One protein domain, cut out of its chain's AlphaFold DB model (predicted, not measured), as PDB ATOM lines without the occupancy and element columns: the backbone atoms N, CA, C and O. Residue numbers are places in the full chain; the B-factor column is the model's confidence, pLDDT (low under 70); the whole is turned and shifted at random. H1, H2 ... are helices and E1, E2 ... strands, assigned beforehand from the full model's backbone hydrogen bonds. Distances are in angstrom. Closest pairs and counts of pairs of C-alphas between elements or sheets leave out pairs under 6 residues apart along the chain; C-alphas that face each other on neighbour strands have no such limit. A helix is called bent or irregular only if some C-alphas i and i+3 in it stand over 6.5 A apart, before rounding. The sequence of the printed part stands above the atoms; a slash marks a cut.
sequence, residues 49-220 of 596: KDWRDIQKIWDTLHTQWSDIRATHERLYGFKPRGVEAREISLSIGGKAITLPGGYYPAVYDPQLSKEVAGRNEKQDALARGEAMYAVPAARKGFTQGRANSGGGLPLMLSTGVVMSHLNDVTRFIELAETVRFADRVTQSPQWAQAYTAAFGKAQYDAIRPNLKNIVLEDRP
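AT A GLANCE: This is residues 49 to 220 of the 596 residues of an uncharacterized protein of Desulfovibrio sp (UniProt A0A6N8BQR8). A long, loose run of helices is built along the bent helix H4, with a small hairpin of two strands, E1 and E2, beside H1 at one end and H5 with H6 at the other. H2 packs on H4 near its bend, H7 folds back along the arm H4b, and H3 is set off to one side between two long stretches with no named element. The printed part has 172 residues, in the order H1 H2 E1 E2 H3 H4 H5 H6 H7, and its class is mostly helix; the one sheet, E1 - E2, is antiparallel. The whole is loose, with a radius of gyration of the C-alphas of 20.0 A, and its outline is a rod of 76 by 36 by 26 A.

HOW THE PARTS SIT: E1, residues 88 to 92, and E2, residues 95 to 99, form an antiparallel hairpin, at 157 degrees between their directions. N 90 and O 97 are 2.9 A apart and N 97 and O 90 are 2.8 A apart, both within hydrogen-bond range. The closest C-alphas of E2 and H1, residues 49 to 62, are those of Leu 99 and Gln 55, 6.9 A apart. H4, residues 160 to 186, was assigned as one helix by its hydrogen bonds but is bent, with C-alphas 174 and 177 7.5 A apart; its arms H4a and H4b stand at a steep tilt of 56 degrees. H1 is close to H4a but not clearly touching, at 7.4 A between the C-alphas of Leu 61 and Leu 166. H2, residues 65 to 76, touches H4a with residues 67 to 71 alone, at a steep tilt of 50 degrees; the closest C-alphas, of Thr 71 and Ile 173, are 5.8 A apart. H2 only just touches H4b, with 3 pairs of C-alphas within 8 A, the closest those of Leu 75 and Glu 177 at 6.5 A. H7, residues 207 to 215, touches H4b at a shallow tilt of 2 degrees, opposite ways, with the C-alphas of Val 179 and Leu 211 closest at 6.1 A. H5, residues 189 to 199, touches H6, residues 201 to 205, closest at the C-alphas of Thr 196 and Tyr 204, 5.9 A. H3, residues 114 to 127, is close to H7 but not clearly touching, at 6.9 A between the C-alphas of Ala 127 and Lys 212, and is apart from H4a and H4b. Every O i to N i+4 pair is within hydrogen-bond range in H1, H2, H3, H4a, H4b, H5 and H6; in H7 it is 4 of 5.

IN THESE COORDINATES: H1 begins at C-alpha 49 (119.847, 126.318, 99.649) and is 19.9 A long; H2 is 16.0 A. E1 and E2 are 12.5 A and 12.9 A long, and H3 is 19.3 A. H4a, residues 160 to 174, is 21.3 A long, and H4b, residues 177 to 186, is 14.3 A. H5 is 15.1 A, H6 6.1 A and H7 13.1 A, ending at C-alpha 215 (146.396, 103.729, 109.383).

THE WHOLE: The C-alphas farthest apart are those of Gly 94 and Ala 197, 75.6 A. The printed part has no cut. The links H2 to E1, E2 to H3 and H3 to H4 are long, the last with 32 residues. The mean pLDDT of the printed part is 84.1; residues 123 to 133, 146 to 152 and 218 to 220 are under 70.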
ATOM      1  N   LYS A  49     119.531 127.037  98.414       93.19
ATOM      2  CA  LYS A  49     119.847 126.318  99.649       93.19
ATOM      3  C   LYS A  49     120.816 125.166  99.378       93.19
ATOM      4  O   LYS A  49     121.782 125.031 100.123       93.19
ATOM      5  N   ASP A  50     120.600 124.400  98.312       93.56
ATOM      6  CA  ASP A  50     121.449 123.253  97.963       93.56
ATOM      7  C   ASP A  50     122.882 123.696  97.657       93.56
ATOM      8  O   ASP A  50     123.837 123.124  98.176       93.56
ATOM      9  N   TRP A  51     123.046 124.785  96.907       92.44
ATOM     10  CA  TRP A  51     124.359 125.377  96.634       92.44
ATOM     11  C   TRP A  51     125.079 125.882  97.888       92.44
ATOM     12  O   TRP A  51     126.289 125.697  98.030       92.44
ATOM     13  N   ARG A  52     124.346 126.478  98.835       93.75
ATOM     14  CA  ARG A  52     124.910 126.860 100.139       93.75
ATOM     15  C   ARG A  52     125.314 125.642 100.962       93.75
ATOM     16  O   ARG A  52     126.323 125.693 101.655       93.75
ATOM     17  N   ASP A  53     124.552 124.558 100.894       93.69
ATOM     18  CA  ASP A  53     124.901 123.316 101.578       93.69
ATOM     19  C   ASP A  53     126.127 122.642 100.928       93.69
ATOM     20  O   ASP A  53     127.001 122.161 101.649       93.69
ATOM     21  N   ILE A  54     126.281 122.714  99.600       92.44
ATOM     22  CA  ILE A  54     127.517 122.323  98.893       92.44
ATOM     23  C   ILE A  54     128.716 123.148  99.385       92.44
ATOM     24  O   ILE A  54     129.760 122.571  99.692       92.44
ATOM     25  N   GLN A  55     128.569 124.471  99.520       94.69
ATOM     26  CA  GLN A  55     129.635 125.323 100.058       94.69
ATOM     27  C   GLN A  55     130.027 124.901 101.482       94.69
ATOM     28  O   GLN A  55     131.210 124.725 101.750       94.69
ATOM     29  N   LYS A  56     129.059 124.617 102.366       94.50
ATOM     30  CA  LYS A  56     129.354 124.122 103.725       94.50
ATOM     31  C   LYS A  56     130.140 122.811 103.721       94.50
ATOM     32  O   LYS A  56     130.973 122.604 104.604       94.50
ATOM     33  N   ILE A  57     129.892 121.915 102.759       92.25
ATOM     34  CA  ILE A  57     130.687 120.686 102.607       92.25
ATOM     35  C   ILE A  57     132.140 121.049 102.288       92.25
ATOM     36  O   ILE A  57     133.051 120.522 102.927       92.25
ATOM     37  N   TRP A  58     132.373 121.962 101.344       92.75
ATOM     38  CA  TRP A  58     133.723 122.424 101.016       92.75
ATOM     39  C   TRP A  58     134.413 123.120 102.192       92.75
ATOM     40  O   TRP A  58     135.579 122.831 102.458       92.75
ATOM     41  N   ASP A  59     133.692 123.965 102.928       93.00
ATOM     42  CA  ASP A  59     134.203 124.645 104.120       93.00
ATOM     43  C   ASP A  59     134.604 123.628 105.194       93.00
ATOM     44  O   ASP A  59     135.690 123.710 105.767       93.00
ATOM     45  N   THR A  60     133.770 122.603 105.404       91.81
ATOM     46  CA  THR A  60     134.046 121.508 106.345       91.81
ATOM     47  C   THR A  60     135.319 120.760 105.956       91.81
ATOM     48  O   THR A  60     136.182 120.541 106.802       91.81
ATOM     49  N   LEU A  61     135.482 120.411 104.677       90.88
ATOM     50  CA  LEU A  61     136.699 119.764 104.176       90.88
ATOM     51  C   LEU A  61     137.940 120.652 104.360       90.88
ATOM     52  O   LEU A  61     139.032 120.151 104.622       90.88
ATOM     53  N   HIS A  62     137.778 121.972 104.249       90.69
ATOM     54  CA  HIS A  62     138.869 122.923 104.427       90.69
ATOM     55  C   HIS A  62     139.364 123.011 105.878       90.69
ATOM     56  O   HIS A  62     140.553 123.255 106.086       90.69
ATOM     57  N   THR A  63     138.506 122.752 106.875       91.12
ATOM     58  CA  THR A  63     138.883 122.837 108.302       91.12
ATOM     59  C   THR A  63     140.092 121.975 108.669       91.12
ATOM     60  O   THR A  63     140.876 122.361 109.528       91.12
ATOM     61  N   GLN A  64     140.299 120.849 107.979       91.56
ATOM     62  CA  GLN A  64     141.398 119.919 108.254       91.56
ATOM     63  C   GLN A  64     142.704 120.287 107.523       91.56
ATOM     64  O   GLN A  64     143.737 119.645 107.720       91.56
ATOM     65  N   TRP A  65     142.698 121.299 106.645       91.38
ATOM     66  CA  TRP A  65     143.836 121.598 105.770       91.38
ATOM     67  C   TRP A  65     145.079 122.109 106.514       91.38
ATOM     68  O   TRP A  65     146.207 121.769 106.140       91.38
ATOM     69  N   SER A  66     144.912 122.905 107.575       93.12
ATOM     70  CA  SER A  66     146.023 123.321 108.445       93.12
ATOM     71  C   SER A  66     146.735 122.115 109.048       93.12
ATOM     72  O   SER A  66     147.959 122.012 108.939       93.12
ATOM     73  N   ASP A  67     145.962 121.182 109.594       95.56
ATOM     74  CA  ASP A  67     146.471 120.002 110.287       95.56
ATOM     75  C   ASP A  67     147.103 119.011 109.308       95.56
ATOM     76  O   ASP A  67     148.195 118.503 109.567       95.56
ATOM     77  N   ILE A  68     146.510 118.827 108.119       93.94
ATOM     78  CA  ILE A  68     147.131 118.071 107.019       93.94
ATOM     79  C   ILE A  68     148.525 118.624 106.713       93.94
ATOM     80  O   ILE A  68     149.482 117.851 106.605       93.94
ATOM     81  N   ARG A  69     148.660 119.950 106.556       94.56
ATOM     82  CA  ARG A  69     149.953 120.568 106.226       94.56
ATOM     83  C   ARG A  69     150.966 120.387 107.346       94.56
ATOM     84  O   ARG A  69     152.106 120.040 107.048       94.56
ATOM     85  N   ALA A  70     150.553 120.594 108.595       95.56
ATOM     86  CA  ALA A  70     151.420 120.441 109.756       95.56
ATOM     87  C   ALA A  70     151.911 118.990 109.898       95.56
ATOM     88  O   ALA A  70     153.110 118.750 110.029       95.56
ATOM     89  N   THR A  71     151.010 118.009 109.794       94.75
ATOM     90  CA  THR A  71     151.370 116.587 109.872       94.75
ATOM     91  C   THR A  71     152.250 116.158 108.700       94.75
ATOM     92  O   THR A  71     153.234 115.441 108.890       94.75
ATOM     93  N   HIS A  72     151.961 116.623 107.483       93.75
ATOM     94  CA  HIS A  72     152.798 116.325 106.322       93.75
ATOM     95  C   HIS A  72     154.206 116.929 106.454       93.75
ATOM     96  O   HIS A  72     155.186 116.270 106.109       93.75
ATOM     97  N   GLU A  73     154.331 118.143 106.989       94.56
ATOM     98  CA  GLU A  73     155.625 118.774 107.255       94.56
ATOM     99  C   GLU A  73     156.437 117.998 108.296       94.56
ATOM    100  O   GLU A  73     157.590 117.674 108.026       94.56
ATOM    101  N   ARG A  74     155.835 117.595 109.423       94.12
ATOM    102  CA  ARG A  74     156.520 116.752 110.423       94.12
ATOM    103  C   ARG A  74     156.979 115.411 109.842       94.12
ATOM    104  O   ARG A  74     158.073 114.939 110.138       94.12
ATOM    105  N   LEU A  75     156.165 114.800 108.978       90.56
ATOM    106  CA  LEU A  75     156.471 113.501 108.376       90.56
ATOM    107  C   LEU A  75     157.489 113.558 107.233       90.56
ATOM    108  O   LEU A  75     158.224 112.591 107.032       90.56
ATOM    109  N   TYR A  76     157.481 114.609 106.419       89.62
ATOM    110  CA  TYR A  76     158.207 114.631 105.143       89.62
ATOM    111  C   TYR A  76     159.121 115.847 104.968       89.62
ATOM    112  O   TYR A  76     159.832 115.915 103.971       89.62
ATOM    113  N   GLY A  77     159.123 116.786 105.913       93.12
ATOM    114  CA  GLY A  77     159.972 117.978 105.908       93.12
ATOM    115  C   GLY A  77     159.471 119.121 105.024       93.12
ATOM    116  O   GLY A  77     160.204 120.081 104.816       93.12
ATOM    117  N   PHE A  78     158.255 119.040 104.469       92.75
ATOM    118  CA  PHE A  78     157.687 120.118 103.653       92.75
ATOM    119  C   PHE A  78     156.159 120.182 103.712       92.75
ATOM    120  O   PHE A  78     155.479 119.169 103.906       92.75
ATOM    121  N   LYS A  79     155.612 121.379 103.472       91.38
ATOM    122  CA  LYS A  79     154.165 121.618 103.384       91.38
ATOM    123  C   LYS A  79     153.644 121.321 101.970       91.38
ATOM    124  O   LYS A  79     154.188 121.862 101.004       91.38
ATOM    125  N   PRO A  80     152.584 120.507 101.812       89.38
ATOM    126  CA  PRO A  80     151.960 120.284 100.515       89.38
ATOM    127  C   PRO A  80     151.222 121.547 100.046       89.38
ATOM    128  O   PRO A  80     150.757 122.358 100.855       89.38
ATOM    129  N   ARG A  81     151.103 121.713  98.723       84.19
ATOM    130  CA  ARG A  81     150.292 122.784  98.126       84.19
ATOM    131  C   ARG A  81     148.824 122.373  98.120       84.19
ATOM    132  O   ARG A  81     148.501 121.257  97.724       84.19
ATOM    133  N   GLY A  82     147.964 123.282  98.566       75.75
ATOM    134  CA  GLY A  82     146.521 123.070  98.601       75.75
ATOM    135  C   GLY A  82     145.868 123.375  97.266       75.75
ATOM    136  O   GLY A  82     146.490 123.930  96.361       75.75
ATOM    137  N   VAL A  83     144.592 123.020  97.158       78.50
ATOM    138  CA  VAL A  83     143.750 123.480  96.058       78.50
ATOM    139  C   VAL A  83     143.186 124.842  96.435       78.50
ATOM    140  O   VAL A  83     142.471 124.957  97.425       78.50
ATOM    141  N   GLU A  84     143.511 125.862  95.646       79.31
ATOM    142  CA  GLU A  84     142.923 127.191  95.799       79.31
ATOM    143  C   GLU A  84     141.451 127.165  95.378       79.31
ATOM    144  O   GLU A  84     141.098 126.613  94.326       79.31
ATOM    145  N   ALA A  85     140.597 127.736  96.228       85.44
ATOM    146  CA  ALA A  85     139.188 127.914  95.930       85.44
ATOM    147  C   ALA A  85     139.031 128.891  94.756       85.44
ATOM    148  O   ALA A  85     139.806 129.835  94.601       85.44
ATOM    149  N   ARG A  86     138.043 128.630  93.903       85.56
ATOM    150  CA  ARG A  86     137.672 129.520  92.804       85.56
ATOM    151  C   ARG A  86     136.243 129.944  93.025       85.56
ATOM    152  O   ARG A  86     135.383 129.074  93.149       85.56
ATOM    153  N   GLU A  87     136.028 131.249  93.025       90.06
ATOM    154  CA  GLU A  87     134.703 131.816  93.187       90.06
ATOM    155  C   GLU A  87     133.771 131.364  92.055       90.06
ATOM    156  O   GLU A  87     134.170 131.245  90.892       90.06
ATOM    157  N   ILE A  88     132.526 131.084  92.423       89.44
ATOM    158  CA  ILE A  88     131.460 130.627  91.544       89.44
ATOM    159  C   ILE A  88     130.289 131.593  91.706       89.44
ATOM    160  O   ILE A  88     129.729 131.710  92.795       89.44
ATOM    161  N   SER A  89     129.909 132.265  90.623       90.56
ATOM    162  CA  SER A  89     128.715 133.112  90.571       90.56
ATOM    163  C   SER A  89     127.622 132.415  89.763       90.56
ATOM    164  O   SER A  89     127.893 131.949  88.658       90.56
ATOM    165  N   LEU A  90     126.415 132.313  90.326       89.62
ATOM    166  CA  LEU A  90     125.275 131.585  89.758       89.62
ATOM    167  C   LEU A  90     123.999 132.424  89.852       89.62
ATOM    168  O   LEU A  90     123.770 133.084  90.865       89.62
ATOM    169  N   SER A  91     123.137 132.338  88.844       87.44
ATOM    170  CA  SER A  91     121.783 132.892  88.847       87.44
ATOM    171  C   SER A  91     120.748 131.774  88.985       87.44
ATOM    172  O   SER A  91     120.648 130.909  88.117       87.44
ATOM    173  N   ILE A  92     119.971 131.786  90.072       86.44
ATOM    174  CA  ILE A  92     118.982 130.740  90.395       86.44
ATOM    175  C   ILE A  92     117.678 131.399  90.840       86.44
ATOM    176  O   ILE A  92     117.679 132.162  91.811       86.44
ATOM    177  N   GLY A  93     116.561 131.116  90.166       81.19
ATOM    178  CA  GLY A  93     115.263 131.728  90.459       81.19
ATOM    179  C   GLY A  93     115.310 133.257  90.425       81.19
ATOM    180  O   GLY A  93     114.781 133.908  91.329       81.19
ATOM    181  N   GLY A  94     116.045 133.829  89.464       80.94
ATOM    182  CA  GLY A  94     116.288 135.274  89.356       80.94
ATOM    183  C   GLY A  94     117.156 135.900  90.463       80.94
ATOM    184  O   GLY A  94     117.265 137.124  90.526       80.94
ATOM    185  N   LYS A  95     117.774 135.104  91.349       82.81
ATOM    186  CA  LYS A  95     118.695 135.586  92.393       82.81
ATOM    187  C   LYS A  95     120.134 135.220  92.055       82.81
ATOM    188  O   LYS A  95     120.455 134.044  91.901       82.81
ATOM    189  N   ALA A  96     121.006 136.224  92.031       87.88
ATOM    190  CA  ALA A  96     122.444 136.012  91.959       87.88
ATOM    191  C   ALA A  96     122.982 135.535  93.316       87.88
ATOM    192  O   ALA A  96     122.686 136.123  94.361       87.88
ATOM    193  N   ILE A  97     123.785 134.475  93.300       91.38
ATOM    194  CA  ILE A  97     124.547 133.989  94.447       91.38
ATOM    195  C   ILE A  97     126.018 133.869  94.065       91.38
ATOM    196  O   ILE A  97     126.351 133.418  92.971       91.38
ATOM    197  N   THR A  98     126.891 134.233  94.996       93.06
ATOM    198  CA  THR A  98     128.340 134.092  94.854       93.06
ATOM    199  C   THR A  98     128.839 133.169  95.954       93.06
ATOM    200  O   THR A  98     128.526 133.359  97.130       93.06
ATOM    201  N   LEU A  99     129.578 132.139  95.562       93.44
ATOM    202  CA  LEU A  99     130.147 131.127  96.439       93.44
ATOM    203  C   LEU A  99     131.673 131.198  96.327       93.44
ATOM    204  O   LEU A  99     132.175 131.162  95.205       93.44
ATOM    205  N   PRO A 100     132.427 131.226  97.437       92.38
ATOM    206  CA  PRO A 100     133.892 131.203  97.398       92.38
ATOM    207  C   PRO A 100     134.477 129.990  96.658       92.38
ATOM    208  O   PRO A 100     135.614 130.032  96.187       92.38
ATOM    209  N   GLY A 101     133.706 128.902  96.556       91.31
ATOM    210  CA  GLY A 101     134.165 127.640  96.004       91.31
ATOM    211  C   GLY A 101     134.912 126.815  97.045       91.31
ATOM    212  O   GLY A 101     134.888 127.102  98.242       91.31
ATOM    213  N   GLY A 102     135.613 125.777  96.591       89.00
ATOM    214  CA  GLY A 102     136.481 125.023  97.484       89.00
ATOM    215  C   GLY A 102     137.018 123.722  96.914       89.00
ATOM    216  O   GLY A 102     137.114 123.515  95.699       89.00
ATOM    217  N   TYR A 103     137.435 122.855  97.829       87.56
ATOM    218  CA  TYR A 103     138.025 121.563  97.519       87.56
ATOM    219  C   TYR A 103     136.983 120.448  97.628       87.56
ATOM    220  O   TYR A 103     136.252 120.355  98.609       87.56
ATOM    221  N   TYR A 104     136.982 119.557  96.635       87.69
ATOM    222  CA  TYR A 104     136.283 118.280  96.700       87.69
ATOM    223  C   TYR A 104     137.249 117.153  96.297       87.69
ATOM    224  O   TYR A 104     137.944 117.292  95.282       87.69
ATOM    225  N   PRO A 105     137.321 116.050  97.064       86.88
ATOM    226  CA  PRO A 105     138.194 114.917  96.763       86.88
ATOM    227  C   PRO A 105     137.853 114.248  95.425       86.88
ATOM    228  O   PRO A 105     136.708 113.891  95.160       86.88
ATOM    229  N   ALA A 106     138.872 114.022  94.594       83.25
ATOM    230  CA  ALA A 106     138.738 113.292  93.338       83.25
ATOM    231  C   ALA A 106     139.157 111.826  93.523       83.25
ATOM    232  O   ALA A 106     140.311 111.537  93.839       83.25
ATOM    233  N   VAL A 107     138.220 110.904  93.304       83.19
ATOM    234  CA  VAL A 107     138.454 109.453  93.340       83.19
ATOM    235  C   VAL A 107     137.996 108.864  92.015       83.19
ATOM    236  O   VAL A 107     136.945 109.244  91.512       83.19
ATOM    237  N   TYR A 108     138.783 107.960  91.437       84.56
ATOM    238  CA  TYR A 108     138.413 107.269  90.202       84.56
ATOM    239  C   TYR A 108     137.460 106.110  90.469       84.56
ATOM    240  O   TYR A 108     137.597 105.437  91.491       84.56
ATOM    241  N   ASP A 109     136.539 105.865  89.540       82.12
ATOM    242  CA  ASP A 109     135.563 104.785  89.627       82.12
ATOM    243  C   ASP A 109     136.142 103.462  89.080       82.12
ATOM    244  O   ASP A 109     136.371 103.331  87.871       82.12
ATOM    245  N   PRO A 110     136.401 102.462  89.943       80.50
ATOM    246  CA  PRO A 110     136.891 101.157  89.514       80.50
ATOM    247  C   PRO A 110     135.842 100.297  88.794       80.50
ATOM    248  O   PRO A 110     136.228  99.376  88.082       80.50
ATOM    249  N   GLN A 111     134.539 100.557  88.946       80.00
ATOM    250  CA  GLN A 111     133.499  99.798  88.235       80.00
ATOM    251  C   GLN A 111     133.440 100.174  86.754       80.00
ATOM    252  O   GLN A 111     133.117  99.342  85.909       80.00
ATOM    253  N   LEU A 112     133.799 101.419  86.441       79.88
ATOM    254  CA  LEU A 112     133.768 101.965  85.088       79.88
ATOM    255  C   LEU A 112     135.126 101.881  84.366       79.88
ATOM    256  O   LEU A 112     135.202 102.167  83.173       79.88
ATOM    257  N   SER A 113     136.209 101.486  85.049       80.19
ATOM    258  CA  SER A 113     137.537 101.341  84.440       80.19
ATOM    259  C   SER A 113     138.324 100.154  84.994       80.19
ATOM    260  O   SER A 113     138.721 100.130  86.160       80.19
ATOM    261  N   LYS A 114     138.656  99.198  84.112       81.62
ATOM    262  CA  LYS A 114     139.523  98.049  84.434       81.62
ATOM    263  C   LYS A 114     140.929  98.473  84.863       81.62
ATOM    264  O   LYS A 114     141.528  97.822  85.712       81.62
ATOM    265  N   GLU A 115     141.450  99.560  84.296       82.81
ATOM    266  CA  GLU A 115     142.752 100.110  84.688       82.81
ATOM    267  C   GLU A 115     142.719 100.589  86.144       82.81
ATOM    268  O   GLU A 115     143.598 100.247  86.940       82.81
ATOM    269  N   VAL A 116     141.667 101.328  86.514       80.06
ATOM    270  CA  VAL A 116     141.454 101.797  87.889       80.06
ATOM    271  C   VAL A 116     141.241 100.613  88.826       80.06
ATOM    272  O   VAL A 116     141.854 100.580  89.891       80.06
ATOM    273  N   ALA A 117     140.435  99.624  88.427       77.50
ATOM    274  CA  ALA A 117     140.225  98.400  89.195       77.50
ATOM    275  C   ALA A 117     141.547  97.667  89.470       77.50
ATOM    276  O   ALA A 117     141.866  97.411  90.629       77.50
ATOM    277  N   GLY A 118     142.367  97.427  88.442       78.06
ATOM    278  CA  GLY A 118     143.661  96.756  88.592       78.06
ATOM    279  C   GLY A 118     144.672  97.565  89.414       78.06
ATOM    280  O   GLY A 118     145.428  97.004  90.208       78.06
ATOM    281  N   ARG A 119     144.682  98.900  89.293       79.12
ATOM    282  CA  ARG A 119     145.502  99.766  90.158       79.12
ATOM    283  C   ARG A 119     145.039  99.700  91.611       79.12
ATOM    284  O   ARG A 119     145.880  99.626  92.506       79.12
ATOM    285  N   ASN A 120     143.731  99.734  91.838       73.62
ATOM    286  CA  ASN A 120     143.141  99.629  93.165       73.62
ATOM    287  C   ASN A 120     143.433  98.273  93.796       73.62
ATOM    288  O   ASN A 120     143.815  98.257  94.959       73.62
ATOM    289  N   GLU A 121     143.343  97.186  93.035       70.94
ATOM    290  CA  GLU A 121     143.671  95.832  93.478       70.94
ATOM    291  C   GLU A 121     145.143  95.710  93.879       70.94
ATOM    292  O   GLU A 121     145.439  95.210  94.963       70.94
ATOM    293  N   LYS A 122     146.068  96.243  93.066       73.06
ATOM    294  CA  LYS A 122     147.501  96.294  93.401       73.06
ATOM    295  C   LYS A 122     147.771  97.137  94.645       73.06
ATOM    296  O   LYS A 122     148.528  96.723  95.516       73.06
ATOM    297  N   GLN A 123     147.163  98.320  94.745       69.88
ATOM    298  CA  GLN A 123     147.296  99.168  95.933       69.88
ATOM    299  C   GLN A 123     146.723  98.489  97.172       69.88
ATOM    300  O   GLN A 123     147.341  98.559  98.228       69.88
ATOM    301  N   ASP A 124     145.589  97.808  97.038       67.50
ATOM    302  CA  ASP A 124     145.005  97.025  98.113       67.50
ATOM    303  C   ASP A 124     145.891  95.837  98.457       67.50
ATOM    304  O   ASP A 124     146.038  95.556  99.627       67.50
ATOM    305  N   ALA A 125     146.511  95.140  97.506       65.62
ATOM    306  CA  ALA A 125     147.454  94.053  97.786       65.62
ATOM    307  C   ALA A 125     148.699  94.550  98.548       65.62
ATOM    308  O   ALA A 125     149.099  93.951  99.539       65.62
ATOM    309  N   LEU A 126     149.258  95.702  98.156       63.00
ATOM    310  CA  LEU A 126     150.401  96.336  98.836       63.00
ATOM    311  C   LEU A 126     150.042  96.897 100.226       63.00
ATOM    312  O   LEU A 126     150.871  96.908 101.147       63.00
ATOM    313  N   ALA A 127     148.813  97.394 100.368       60.19
ATOM    314  CA  ALA A 127     148.225  97.801 101.639       60.19
ATOM    315  C   ALA A 127     147.920  96.591 102.535       60.19
ATOM    316  O   ALA A 127     148.107  96.668 103.748       60.19
ATOM    317  N   ARG A 128     147.479  95.482 101.930       59.72
ATOM    318  CA  ARG A 128     147.227  94.191 102.568       59.72
ATOM    319  C   ARG A 128     148.554  93.517 102.922       59.72
ATOM    320  O   ARG A 128     149.630  93.871 102.440       59.72
ATOM    321  N   GLY A 129     148.476  92.557 103.838       54.12
ATOM    322  CA  GLY A 129     149.638  91.879 104.410       54.12
ATOM    323  C   GLY A 129     150.575  91.233 103.385       54.12
ATOM    324  O   GLY A 129     151.720  91.003 103.723       54.12
ATOM    325  N   GLU A 130     150.165  91.003 102.136       56.44
ATOM    326  CA  GLU A 130     151.005  90.393 101.090       56.44
ATOM    327  C   GLU A 130     152.349  91.114 100.902       56.44
ATOM    328  O   GLU A 130     153.384  90.474 100.716       56.44
ATOM    329  N   ALA A 131     152.379  92.439 101.067       57.12
ATOM    330  CA  ALA A 131     153.624  93.195 101.156       57.12
ATOM    331  C   ALA A 131     154.105  93.324 102.612       57.12
ATOM    332  O   ALA A 131     154.195  94.439 103.134       57.12
ATOM    333  N   MET A 132     154.426  92.202 103.265       60.19
ATOM    334  CA  MET A 132     154.825  92.127 104.688       60.19
ATOM    335  C   MET A 132     155.910  93.149 105.082       60.19
ATOM    336  O   MET A 132     155.931  93.652 106.202       60.19
ATOM    337  N   TYR A 133     156.779  93.513 104.135       65.94
ATOM    338  CA  TYR A 133     157.918  94.407 104.354       65.94
ATOM    339  C   TYR A 133     157.681  95.877 103.988       65.94
ATOM    340  O   TYR A 133     158.540  96.711 104.266       65.94
ATOM    341  N   ALA A 134     156.554  96.227 103.362       73.00
ATOM    342  CA  ALA A 134     156.290  97.624 103.019       73.00
ATOM    343  C   ALA A 134     156.040  98.467 104.283       73.00
ATOM    344  O   ALA A 134     155.335  98.043 105.198       73.00
ATOM    345  N   VAL A 135     156.601  99.677 104.305       79.94
ATOM    346  CA  VAL A 135     156.467 100.623 105.423       79.94
ATOM    347  C   VAL A 135     154.993 101.009 105.606       79.94
ATOM    348  O   VAL A 135     154.322 101.315 104.612       79.94
ATOM    349  N   PRO A 136     154.466 101.026 106.843       78.81
ATOM    350  CA  PRO A 136     153.111 101.484 107.090       78.81
ATOM    351  C   PRO A 136     152.983 102.982 106.815       78.81
ATOM    352  O   PRO A 136     153.694 103.810 107.382       78.81
ATOM    353  N   ALA A 137     152.058 103.332 105.922       81.50
ATOM    354  CA  ALA A 137     151.802 104.708 105.527       81.50
ATOM    355  C   ALA A 137     150.298 104.947 105.401       81.50
ATOM    356  O   ALA A 137     149.606 104.217 104.690       81.50
ATOM    357  N   ALA A 138     149.809 105.992 106.068       81.44
ATOM    358  CA  ALA A 138     148.459 106.494 105.862       81.44
ATOM    359  C   ALA A 138     148.292 107.017 104.426       81.44
ATOM    360  O   ALA A 138     149.252 107.445 103.772       81.44
ATOM    361  N   ARG A 139     147.053 107.002 103.930       81.12
ATOM    362  CA  ARG A 139     146.737 107.571 102.617       81.12
ATOM    363  C   ARG A 139     146.985 109.074 102.622       81.12
ATOM    364  O   ARG A 139     146.731 109.758 103.602       81.12
ATOM    365  N   LYS A 140     147.478 109.578 101.490       79.94
ATOM    366  CA  LYS A 140     147.829 110.993 101.311       79.94
ATOM    367  C   LYS A 140     147.441 111.557  99.946       79.94
ATOM    368  O   LYS A 140     148.024 112.537  99.496       79.94
ATOM    369  N   GLY A 141     146.483 110.935  99.253       80.62
ATOM    370  CA  GLY A 141     146.040 111.390  97.925       80.62
ATOM    371  C   GLY A 141     145.574 112.850  97.925       80.62
ATOM    372  O   GLY A 141     145.855 113.589  96.992       80.62
ATOM    373  N   PHE A 142     144.985 113.296  99.034       85.44
ATOM    374  CA  PHE A 142     144.551 114.675  99.266       85.44
ATOM    375  C   PHE A 142     145.684 115.704  99.418       85.44
ATOM    376  O   PHE A 142     145.420 116.899  99.459       85.44
ATOM    377  N   THR A 143     146.941 115.264  99.511       82.69
ATOM    378  CA  THR A 143     148.115 116.157  99.527       82.69
ATOM    379  C   THR A 143     148.674 116.415  98.129       82.69
ATOM    380  O   THR A 143     149.610 117.199  97.966       82.69
ATOM    381  N   GLN A 144     148.134 115.736  97.113       81.50
ATOM    382  CA  GLN A 144     148.562 115.899  95.732       81.50
ATOM    383  C   GLN A 144     147.942 117.160  95.130       81.50
ATOM    384  O   GLN A 144     146.776 117.475  95.366       81.50
ATOM    385  N   GLY A 145     148.725 117.865  94.312       72.12
ATOM    386  CA  GLY A 145     148.215 118.990  93.535       72.12
ATOM    387  C   GLY A 145     147.118 118.545  92.566       72.12
ATOM    388  O   GLY A 145     147.101 117.402  92.101       72.12
ATOM    389  N   ARG A 146     146.204 119.462  92.235       67.25
ATOM    390  CA  ARG A 146     145.130 119.199  91.272       67.25
ATOM    391  C   ARG A 146     145.745 118.841  89.916       67.25
ATOM    392  O   ARG A 146     146.434 119.656  89.307       67.25
ATOM    393  N   ALA A 147     145.483 117.631  89.432       64.06
ATOM    394  CA  ALA A 147     145.815 117.276  88.061       64.06
ATOM    395  C   ALA A 147     144.981 118.141  87.098       64.06
ATOM    396  O   ALA A 147     143.799 118.389  87.343       64.06
ATOM    397  N   ASN A 148     145.575 118.572  85.979       56.09
ATOM    398  CA  ASN A 148     144.880 119.369  84.956       56.09
ATOM    399  C   ASN A 148     143.670 118.633  84.337       56.09
ATOM    400  O   ASN A 148     142.861 119.239  83.641       56.09
ATOM    401  N   SER A 149     143.544 117.325  84.576       57.53
ATOM    402  CA  SER A 149     142.346 116.523  84.337       57.53
ATOM    403  C   SER A 149     142.393 115.238  85.162       57.53
ATOM    404  O   SER A 149     143.450 114.856  85.661       57.53
ATOM    405  N   GLY A 150     141.278 114.504  85.212       56.03
ATOM    406  CA  GLY A 150     141.249 113.124  85.704       56.03
ATOM    407  C   GLY A 150     142.038 112.126  84.838       56.03
ATOM    408  O   GLY A 150     141.881 110.928  85.016       56.03
ATOM    409  N   GLY A 151     142.853 112.568  83.874       62.25
ATOM    410  CA  GLY A 151     143.591 111.672  82.978       62.25
ATOM    411  C   GLY A 151     142.711 110.924  81.970       62.25
ATOM    412  O   GLY A 151     143.217 110.049  81.283       62.25
ATOM    413  N   GLY A 152     141.423 111.274  81.857       67.19
ATOM    414  CA  GLY A 152     140.439 110.554  81.036       67.19
ATOM    415  C   GLY A 152     139.775 109.369  81.744       67.19
ATOM    416  O   GLY A 152     138.986 108.665  81.127       67.19
ATOM    417  N   LEU A 153     140.070 109.152  83.030       76.38
ATOM    418  CA  LEU A 153     139.460 108.090  83.824       76.38
ATOM    419  C   LEU A 153     138.151 108.570  84.478       76.38
ATOM    420  O   LEU A 153     138.081 109.725  84.917       76.38
ATOM    421  N   PRO A 154     137.127 107.700  84.575       77.06
ATOM    422  CA  PRO A 154     135.850 108.044  85.190       77.06
ATOM    423  C   PRO A 154     136.042 108.366  86.675       77.06
ATOM    424  O   PRO A 154     136.772 107.668  87.381       77.06
ATOM    425  N   LEU A 155     135.404 109.436  87.148       80.06
ATOM    426  CA  LEU A 155     135.377 109.799  88.565       80.06
ATOM    427  C   LEU A 155     134.201 109.115  89.261       80.06
ATOM    428  O   LEU A 155     133.123 108.985  88.689       80.06
ATOM    429  N   MET A 156     134.400 108.734  90.518       81.44
ATOM    430  CA  MET A 156     133.357 108.193  91.377       81.44
ATOM    431  C   MET A 156     132.433 109.326  91.835       81.44
ATOM    432  O   MET A 156     132.796 110.139  92.688       81.44
ATOM    433  N   LEU A 157     131.224 109.369  91.274       82.38
ATOM    434  CA  LEU A 157     130.205 110.380  91.574       82.38
ATOM    435  C   LEU A 157     129.314 109.931  92.741       82.38
ATOM    436  O   LEU A 157     128.112 109.732  92.595       82.38
ATOM    437  N   SER A 158     129.925 109.740  93.909       80.12
ATOM    438  CA  SER A 158     129.229 109.345  95.137       80.12
ATOM    439  C   SER A 158     129.508 110.334  96.264       80.12
ATOM    440  O   SER A 158     130.652 110.738  96.484       80.12
ATOM    441  N   THR A 159     128.478 110.677  97.038       79.88
ATOM    442  CA  THR A 159     128.626 111.471  98.269       79.88
ATOM    443  C   THR A 159     129.409 110.717  99.348       79.88
ATOM    444  O   THR A 159     130.021 111.339 100.215       79.88
ATOM    445  N   GLY A 160     129.494 109.383  99.254       80.12
ATOM    446  CA  GLY A 160     130.323 108.554 100.133       80.12
ATOM    447  C   GLY A 160     131.821 108.872 100.054       80.12
ATOM    448  O   GLY A 160     132.556 108.584 101.000       80.12
ATOM    449  N   VAL A 161     132.276 109.526  98.974       83.69
ATOM    450  CA  VAL A 161     133.662 110.002  98.838       83.69
ATOM    451  C   VAL A 161     134.020 110.975  99.967       83.69
ATOM    452  O   VAL A 161     135.136 110.916 100.477       83.69
ATOM    453  N   VAL A 162     133.080 111.825 100.398       86.94
ATOM    454  CA  VAL A 162     133.301 112.796 101.482       86.94
ATOM    455  C   VAL A 162     133.660 112.074 102.777       86.94
ATOM    456  O   VAL A 162     134.690 112.367 103.378       86.94
ATOM    457  N   MET A 163     132.865 111.076 103.169       83.44
ATOM    458  CA  MET A 163     133.104 110.321 104.403       83.44
ATOM    459  C   MET A 163     134.420 109.541 104.352       83.44
ATOM    460  O   MET A 163     135.193 109.583 105.305       83.44
ATOM    461  N   SER A 164     134.715 108.882 103.225       81.75
ATOM    462  CA  SER A 164     135.990 108.175 103.050       81.75
ATOM    463  C   SER A 164     137.186 109.126 103.118       81.75
ATOM    464  O   SER A 164     138.212 108.778 103.698       81.75
ATOM    465  N   HIS A 165     137.065 110.325 102.547       87.31
ATOM    466  CA  HIS A 165     138.117 111.329 102.598       87.31
ATOM    467  C   HIS A 165     138.345 111.845 104.022       87.31
ATOM    468  O   HIS A 165     139.490 111.877 104.466       87.31
ATOM    469  N   LEU A 166     137.278 112.190 104.752       88.88
ATOM    470  CA  LEU A 166     137.374 112.630 106.147       88.88
ATOM    471  C   LEU A 166     138.033 111.557 107.026       88.88
ATOM    472  O   LEU A 166     138.881 111.883 107.857       88.88
ATOM    473  N   ASN A 167     137.708 110.278 106.813       85.62
ATOM    474  CA  ASN A 167     138.358 109.163 107.506       85.62
ATOM    475  C   ASN A 167     139.856 109.067 107.181       85.62
ATOM    476  O   ASN A 167     140.674 108.964 108.098       85.62
ATOM    477  N   ASP A 168     140.224 109.111 105.897       87.56
ATOM    478  CA  ASP A 168     141.621 109.038 105.451       87.56
ATOM    479  C   ASP A 168     142.446 110.214 106.001       87.56
ATOM    480  O   ASP A 168     143.567 110.016 106.474       87.56
ATOM    481  N   VAL A 169     141.886 111.428 105.988       91.62
ATOM    482  CA  VAL A 169     142.515 112.631 106.549       91.62
ATOM    483  C   VAL A 169     142.667 112.521 108.062       91.62
ATOM    484  O   VAL A 169     143.760 112.750 108.572       91.62
ATOM    485  N   THR A 170     141.619 112.104 108.776       91.81
ATOM    486  CA  THR A 170     141.667 111.929 110.237       91.81
ATOM    487  C   THR A 170     142.743 110.915 110.622       91.81
ATOM    488  O   THR A 170     143.588 111.194 111.463       91.81
ATOM    489  N   ARG A 171     142.798 109.756 109.952       90.19
ATOM    490  CA  ARG A 171     143.854 108.755 110.192       90.19
ATOM    491  C   ARG A 171     145.242 109.287 109.858       90.19
ATOM    492  O   ARG A 171     146.201 108.957 110.552       90.19
ATOM    493  N   PHE A 172     145.372 110.081 108.799       92.94
ATOM    494  CA  PHE A 172     146.646 110.695 108.458       92.94
ATOM    495  C   PHE A 172     147.107 111.666 109.545       92.94
ATOM    496  O   PHE A 172     148.242 111.552 109.995       92.94
ATOM    497  N   ILE A 173     146.233 112.574 109.985       94.44
ATOM    498  CA  ILE A 173     146.537 113.572 111.016       94.44
ATOM    499  C   ILE A 173     146.888 112.891 112.342       94.44
ATOM    500  O   ILE A 173     147.936 113.189 112.907       94.44
ATOM    501  N   GLU A 174     146.052 111.953 112.792       92.81
ATOM    502  CA  GLU A 174     146.116 111.398 114.150       92.81
ATOM    503  C   GLU A 174     147.097 110.224 114.298       92.81
ATOM    504  O   GLU A 174     147.673 110.015 115.365       92.81
ATOM    505  N   LEU A 175     147.286 109.409 113.252       92.56
ATOM    506  CA  LEU A 175     147.944 108.100 113.390       92.56
ATOM    507  C   LEU A 175     149.212 107.938 112.552       92.56
ATOM    508  O   LEU A 175     150.040 107.087 112.882       92.56
ATOM    509  N   ALA A 176     149.394 108.706 111.473       91.38
ATOM    510  CA  ALA A 176     150.489 108.457 110.530       91.38
ATOM    511  C   ALA A 176     151.878 108.602 111.168       91.38
ATOM    512  O   ALA A 176     152.772 107.799 110.890       91.38
ATOM    513  N   GLU A 177     152.059 109.607 112.024       92.19
ATOM    514  CA  GLU A 177     153.316 109.857 112.734       92.19
ATOM    515  C   GLU A 177     153.607 108.756 113.756       92.19
ATOM    516  O   GLU A 177     154.649 108.102 113.681       92.19
ATOM    517  N   THR A 178     152.641 108.473 114.629       92.25
ATOM    518  CA  THR A 178     152.737 107.444 115.673       92.25
ATOM    519  C   THR A 178     153.030 106.064 115.096       92.25
ATOM    520  O   THR A 178     153.920 105.360 115.574       92.25
ATOM    521  N   VAL A 179     152.337 105.673 114.024       91.38
ATOM    522  CA  VAL A 179     152.549 104.367 113.390       91.38
ATOM    523  C   VAL A 179     153.919 104.274 112.724       91.38
ATOM    524  O   VAL A 179     154.564 103.227 112.794       91.38
ATOM    525  N   ARG A 180     154.409 105.358 112.117       89.88
ATOM    526  CA  ARG A 180     155.741 105.371 111.504       89.88
ATOM    527  C   ARG A 180     156.857 105.385 112.547       89.88
ATOM    528  O   ARG A 180     157.915 104.798 112.314       89.88
ATOM    529  N   PHE A 181     156.623 106.019 113.691       93.25
ATOM    530  CA  PHE A 181     157.509 105.921 114.845       93.25
ATOM    531  C   PHE A 181     157.553 104.487 115.392       93.25
ATOM    532  O   PHE A 181     158.639 103.928 115.536       93.25
ATOM    533  N   ALA A 182     156.393 103.857 115.601       93.75
ATOM    534  CA  ALA A 182     156.303 102.468 116.053       93.75
ATOM    535  C   ALA A 182     156.990 101.490 115.082       93.75
ATOM    536  O   ALA A 182     157.740 100.617 115.521       93.75
ATOM    537  N   ASP A 183     156.813 101.662 113.765       93.88
ATOM    538  CA  ASP A 183     157.556 100.883 112.765       93.88
ATOM    539  C   ASP A 183     159.064 101.052 112.968       93.88
ATOM    540  O   ASP A 183     159.770 100.072 113.157       93.88
ATOM    541  N   ARG A 184     159.576 102.285 113.056       93.50
ATOM    542  CA  ARG A 184     161.018 102.517 113.256       93.50
ATOM    543  C   ARG A 184     161.570 101.807 114.495       93.50
ATOM    544  O   ARG A 184     162.629 101.189 114.408       93.50
ATOM    545  N   VAL A 185     160.866 101.882 115.626       94.81
ATOM    546  CA  VAL A 185     161.276 101.220 116.876       94.81
ATOM    547  C   VAL A 185     161.321  99.702 116.692       94.81
ATOM    548  O   VAL A 185     162.342  99.074 116.980       94.81
ATOM    549  N   THR A 186     160.250  99.121 116.147       94.81
ATOM    550  CA  THR A 186     160.127  97.665 115.944       94.81
ATOM    551  C   THR A 186     161.078  97.112 114.880       94.81
ATOM    552  O   THR A 186     161.374  95.919 114.856       94.81
ATOM    553  N   GLN A 187     161.604  97.968 114.007       93.56
ATOM    554  CA  GLN A 187     162.581  97.601 112.983       93.56
ATOM    555  C   GLN A 187     164.032  97.783 113.441       93.56
ATOM    556  O   GLN A 187     164.949  97.401 112.715       93.56
ATOM    557  N   SER A 188     164.268  98.333 114.637       96.25
ATOM    558  CA  SER A 188     165.623  98.390 115.183       96.25
ATOM    559  C   SER A 188     166.178  96.966 115.373       96.25
ATOM    560  O   SER A 188     165.454  96.097 115.869       96.25
ATOM    561  N   PRO A 189     167.447  96.685 115.007       96.12
ATOM    562  CA  PRO A 189     167.996  95.327 115.080       96.12
ATOM    563  C   PRO A 189     167.902  94.714 116.478       96.12
ATOM    564  O   PRO A 189     167.557  93.545 116.621       96.12
ATOM    565  N   GLN A 190     168.150  95.527 117.507       96.19
ATOM    566  CA  GLN A 190     168.080  95.121 118.911       96.19
ATOM    567  C   GLN A 190     166.664  94.669 119.287       96.19
ATOM    568  O   GLN A 190     166.485  93.586 119.845       96.19
ATOM    569  N   TRP A 191     165.650  95.459 118.926       95.88
ATOM    570  CA  TRP A 191     164.260  95.122 119.213       95.88
ATOM    571  C   TRP A 191     163.800  93.908 118.407       95.88
ATOM    572  O   TRP A 191     163.210  92.987 118.964       95.88
ATOM    573  N   ALA A 192     164.117  93.862 117.110       94.75
ATOM    574  CA  ALA A 192     163.737  92.766 116.225       94.75
ATOM    575  C   ALA A 192     164.305  91.419 116.694       94.75
ATOM    576  O   ALA A 192     163.585  90.417 116.719       94.75
ATOM    577  N   GLN A 193     165.575  91.400 117.112       95.31
ATOM    578  CA  GLN A 193     166.226  90.211 117.661       95.31
ATOM    579  C   GLN A 193     165.600  89.795 118.994       95.31
ATOM    580  O   GLN A 193     165.231  88.631 119.147       95.31
ATOM    581  N   ALA A 194     165.416  90.735 119.928       94.25
ATOM    582  CA  ALA A 194     164.812  90.452 121.229       94.25
ATOM    583  C   ALA A 194     163.373  89.926 121.092       94.25
ATOM    584  O   ALA A 194     163.017  88.911 121.693       94.25
ATOM    585  N   TYR A 195     162.560  90.565 120.247       93.44
ATOM    586  CA  TYR A 195     161.181  90.156 120.003       93.44
ATOM    587  C   TYR A 195     161.107  88.799 119.297       93.44
ATOM    588  O   TYR A 195     160.323  87.943 119.694       93.44
ATOM    589  N   THR A 196     161.950  88.556 118.289       92.62
ATOM    590  CA  THR A 196     162.000  87.258 117.594       92.62
ATOM    591  C   THR A 196     162.454  86.139 118.529       92.62
ATOM    592  O   THR A 196     161.900  85.044 118.477       92.62
ATOM    593  N   ALA A 197     163.413  86.398 119.421       87.94
ATOM    594  CA  ALA A 197     163.841  85.426 120.424       87.94
ATOM    595  C   ALA A 197     162.728  85.116 121.441       87.94
ATOM    596  O   ALA A 197     162.546  83.959 121.824       87.94
ATOM    597  N   ALA A 198     161.961  86.130 121.855       85.88
ATOM    598  CA  ALA A 198     160.875  85.972 122.819       85.88
ATOM    599  C   ALA A 198     159.618  85.331 122.205       85.88
ATOM    600  O   ALA A 198     159.101  84.357 122.749       85.88
ATOM    601  N   PHE A 199     159.151  85.823 121.056       83.94
ATOM    602  CA  PHE A 199     157.838  85.499 120.478       83.94
ATOM    603  C   PHE A 199     157.906  84.756 119.139       83.94
ATOM    604  O   PHE A 199     156.901  84.228 118.671       83.94
ATOM    605  N   GLY A 200     159.090  84.629 118.542       86.88
ATOM    606  CA  GLY A 200     159.291  83.943 117.269       86.88
ATOM    607  C   GLY A 200     159.111  84.845 116.047       86.88
ATOM    608  O   GLY A 200     158.482  85.904 116.087       86.88
ATOM    609  N   LYS A 201     159.663  84.389 114.915       87.81
ATOM    610  CA  LYS A 201     159.705  85.159 113.662       87.81
ATOM    611  C   LYS A 201     158.313  85.456 113.100       87.81
ATOM    612  O   LYS A 201     158.070  86.566 112.647       87.81
ATOM    613  N   ALA A 202     157.387  84.500 113.183       83.56
ATOM    614  CA  ALA A 202     156.028  84.682 112.672       83.56
ATOM    615  C   ALA A 202     155.288  85.839 113.369       83.56
ATOM    616  O   ALA A 202     154.586  86.603 112.713       83.56
ATOM    617  N   GLN A 203     155.479  86.004 114.684       84.44
ATOM    618  CA  GLN A 203     154.877  87.111 115.433       84.44
ATOM    619  C   GLN A 203     155.553  88.443 115.111       84.44
ATOM    620  O   GLN A 203     154.881  89.467 115.030       84.44
ATOM    621  N   TYR A 204     156.871  88.431 114.899       90.00
ATOM    622  CA  TYR A 204     157.608  89.610 114.453       90.00
ATOM    623  C   TYR A 204     157.119  90.098 113.078       90.00
ATOM    624  O   TYR A 204     156.778  91.270 112.911       90.00
ATOM    625  N   ASP A 205     156.997  89.184 112.114       87.31
ATOM    626  CA  ASP A 205     156.555  89.492 110.749       87.31
ATOM    627  C   ASP A 205     155.107  90.019 110.701       87.31
ATOM    628  O   ASP A 205     154.738  90.737 109.772       87.31
ATOM    629  N   ALA A 206     154.292  89.735 111.723       83.19
ATOM    630  CA  ALA A 206     152.917  90.222 111.833       83.19
ATOM    631  C   ALA A 206     152.799  91.698 112.276       83.19
ATOM    632  O   ALA A 206     151.746  92.312 112.082       83.19
ATOM    633  N   ILE A 207     153.854  92.300 112.839       87.69
ATOM    634  CA  ILE A 207     153.812  93.667 113.393       87.69
ATOM    635  C   ILE A 207     153.524  94.703 112.309       87.69
ATOM    636  O   ILE A 207     152.603  95.508 112.442       87.69
ATOM    637  N   ARG A 208     154.293  94.682 111.218       87.94
ATOM    638  CA  ARG A 208     154.152  95.643 110.114       87.94
ATOM    639  C   ARG A 208     152.765  95.605 109.467       87.94
ATOM    640  O   ARG A 208     152.156  96.670 109.336       87.94
ATOM    641  N   PRO A 209     152.222  94.428 109.109       82.75
ATOM    642  CA  PRO A 209     150.835  94.306 108.675       82.75
ATOM    643  C   PRO A 209     149.841  94.907 109.672       82.75
ATOM    644  O   PRO A 209     148.967  95.661 109.254       82.75
ATOM    645  N   ASN A 210     149.989  94.651 110.976       83.06
ATOM    646  CA  ASN A 210     149.102  95.213 112.002       83.06
ATOM    647  C   ASN A 210     149.195  96.746 112.084       83.06
ATOM    648  O   ASN A 210     148.170  97.417 112.187       83.06
ATOM    649  N   LEU A 211     150.399  97.309 111.964       87.00
ATOM    650  CA  LEU A 211     150.623  98.754 111.924       87.00
ATOM    651  C   LEU A 211     149.976  99.410 110.693       87.00
ATOM    652  O   LEU A 211     149.278 100.415 110.829       87.00
ATOM    653  N   LYS A 212     150.127  98.826 109.495       85.31
ATOM    654  CA  LYS A 212     149.441  99.298 108.269       85.31
ATOM    655  C   LYS A 212     147.932  99.361 108.460       85.31
ATOM    656  O   LYS A 212     147.275 100.341 108.129       85.31
ATOM    657  N   ASN A 213     147.415  98.300 109.044       79.81
ATOM    658  CA  ASN A 213     146.015  98.059 109.316       79.81
ATOM    659  C   ASN A 213     145.399  99.029 110.352       79.81
ATOM    660  O   ASN A 213     144.176  99.083 110.494       79.81
ATOM    661  N   ILE A 214     146.211  99.800 111.083       84.00
ATOM    662  CA  ILE A 214     145.748 100.903 111.945       84.00
ATOM    663  C   ILE A 214     145.522 102.176 111.113       84.00
ATOM    664  O   ILE A 214     144.494 102.841 111.254       84.00
ATOM    665  N   VAL A 215     146.439 102.494 110.195       83.94
ATOM    666  CA  VAL A 215     146.396 103.729 109.383       83.94
ATOM    667  C   VAL A 215     145.594 103.608 108.089       83.94
ATOM    668  O   VAL A 215     145.255 104.626 107.492       83.94
ATOM    669  N   LEU A 216     145.266 102.391 107.658       79.56
ATOM    670  CA  LEU A 216     144.486 102.133 106.450       79.56
ATOM    671  C   LEU A 216     143.089 101.636 106.805       79.56
ATOM    672  O   LEU A 216     142.919 100.741 107.637       79.56
ATOM    673  N   GLU A 217     142.074 102.248 106.197       70.62
ATOM    674  CA  GLU A 217     140.704 101.762 106.302       70.62
ATOM    675  C   GLU A 217     140.496 100.544 105.402       70.62
ATOM    676  O   GLU A 217     140.983 100.485 104.267       70.62
ATOM    677  N   ASP A 218     139.747  99.570 105.917       66.75
ATOM    678  CA  ASP A 218     139.298  98.450 105.114       66.75
ATOM    679  C   ASP A 218     138.302  98.947 104.065       66.75
ATOM    680  O   ASP A 218     137.219  99.423 104.401       66.75
ATOM    681  N   ARG A 219     138.660  98.851 102.777       61.50
ATOM    682  CA  ARG A 219     137.722  99.180 101.699       61.50
ATOM    683  C   ARG A 219     136.485  98.280 101.802       61.50
ATOM    684  O   ARG A 219     136.655  97.066 101.977       61.50
ATOM    685  N   PRO A 220     135.271  98.841 101.638       60.75
ATOM    686  CA  PRO A 220     134.075  98.038 101.452       60.75
ATOM    687  C   PRO A 220     134.299  97.037 100.313       60.75
ATOM    688  O   PRO A 220     134.957  97.384  99.324       60.75
TER     689      PRO A 220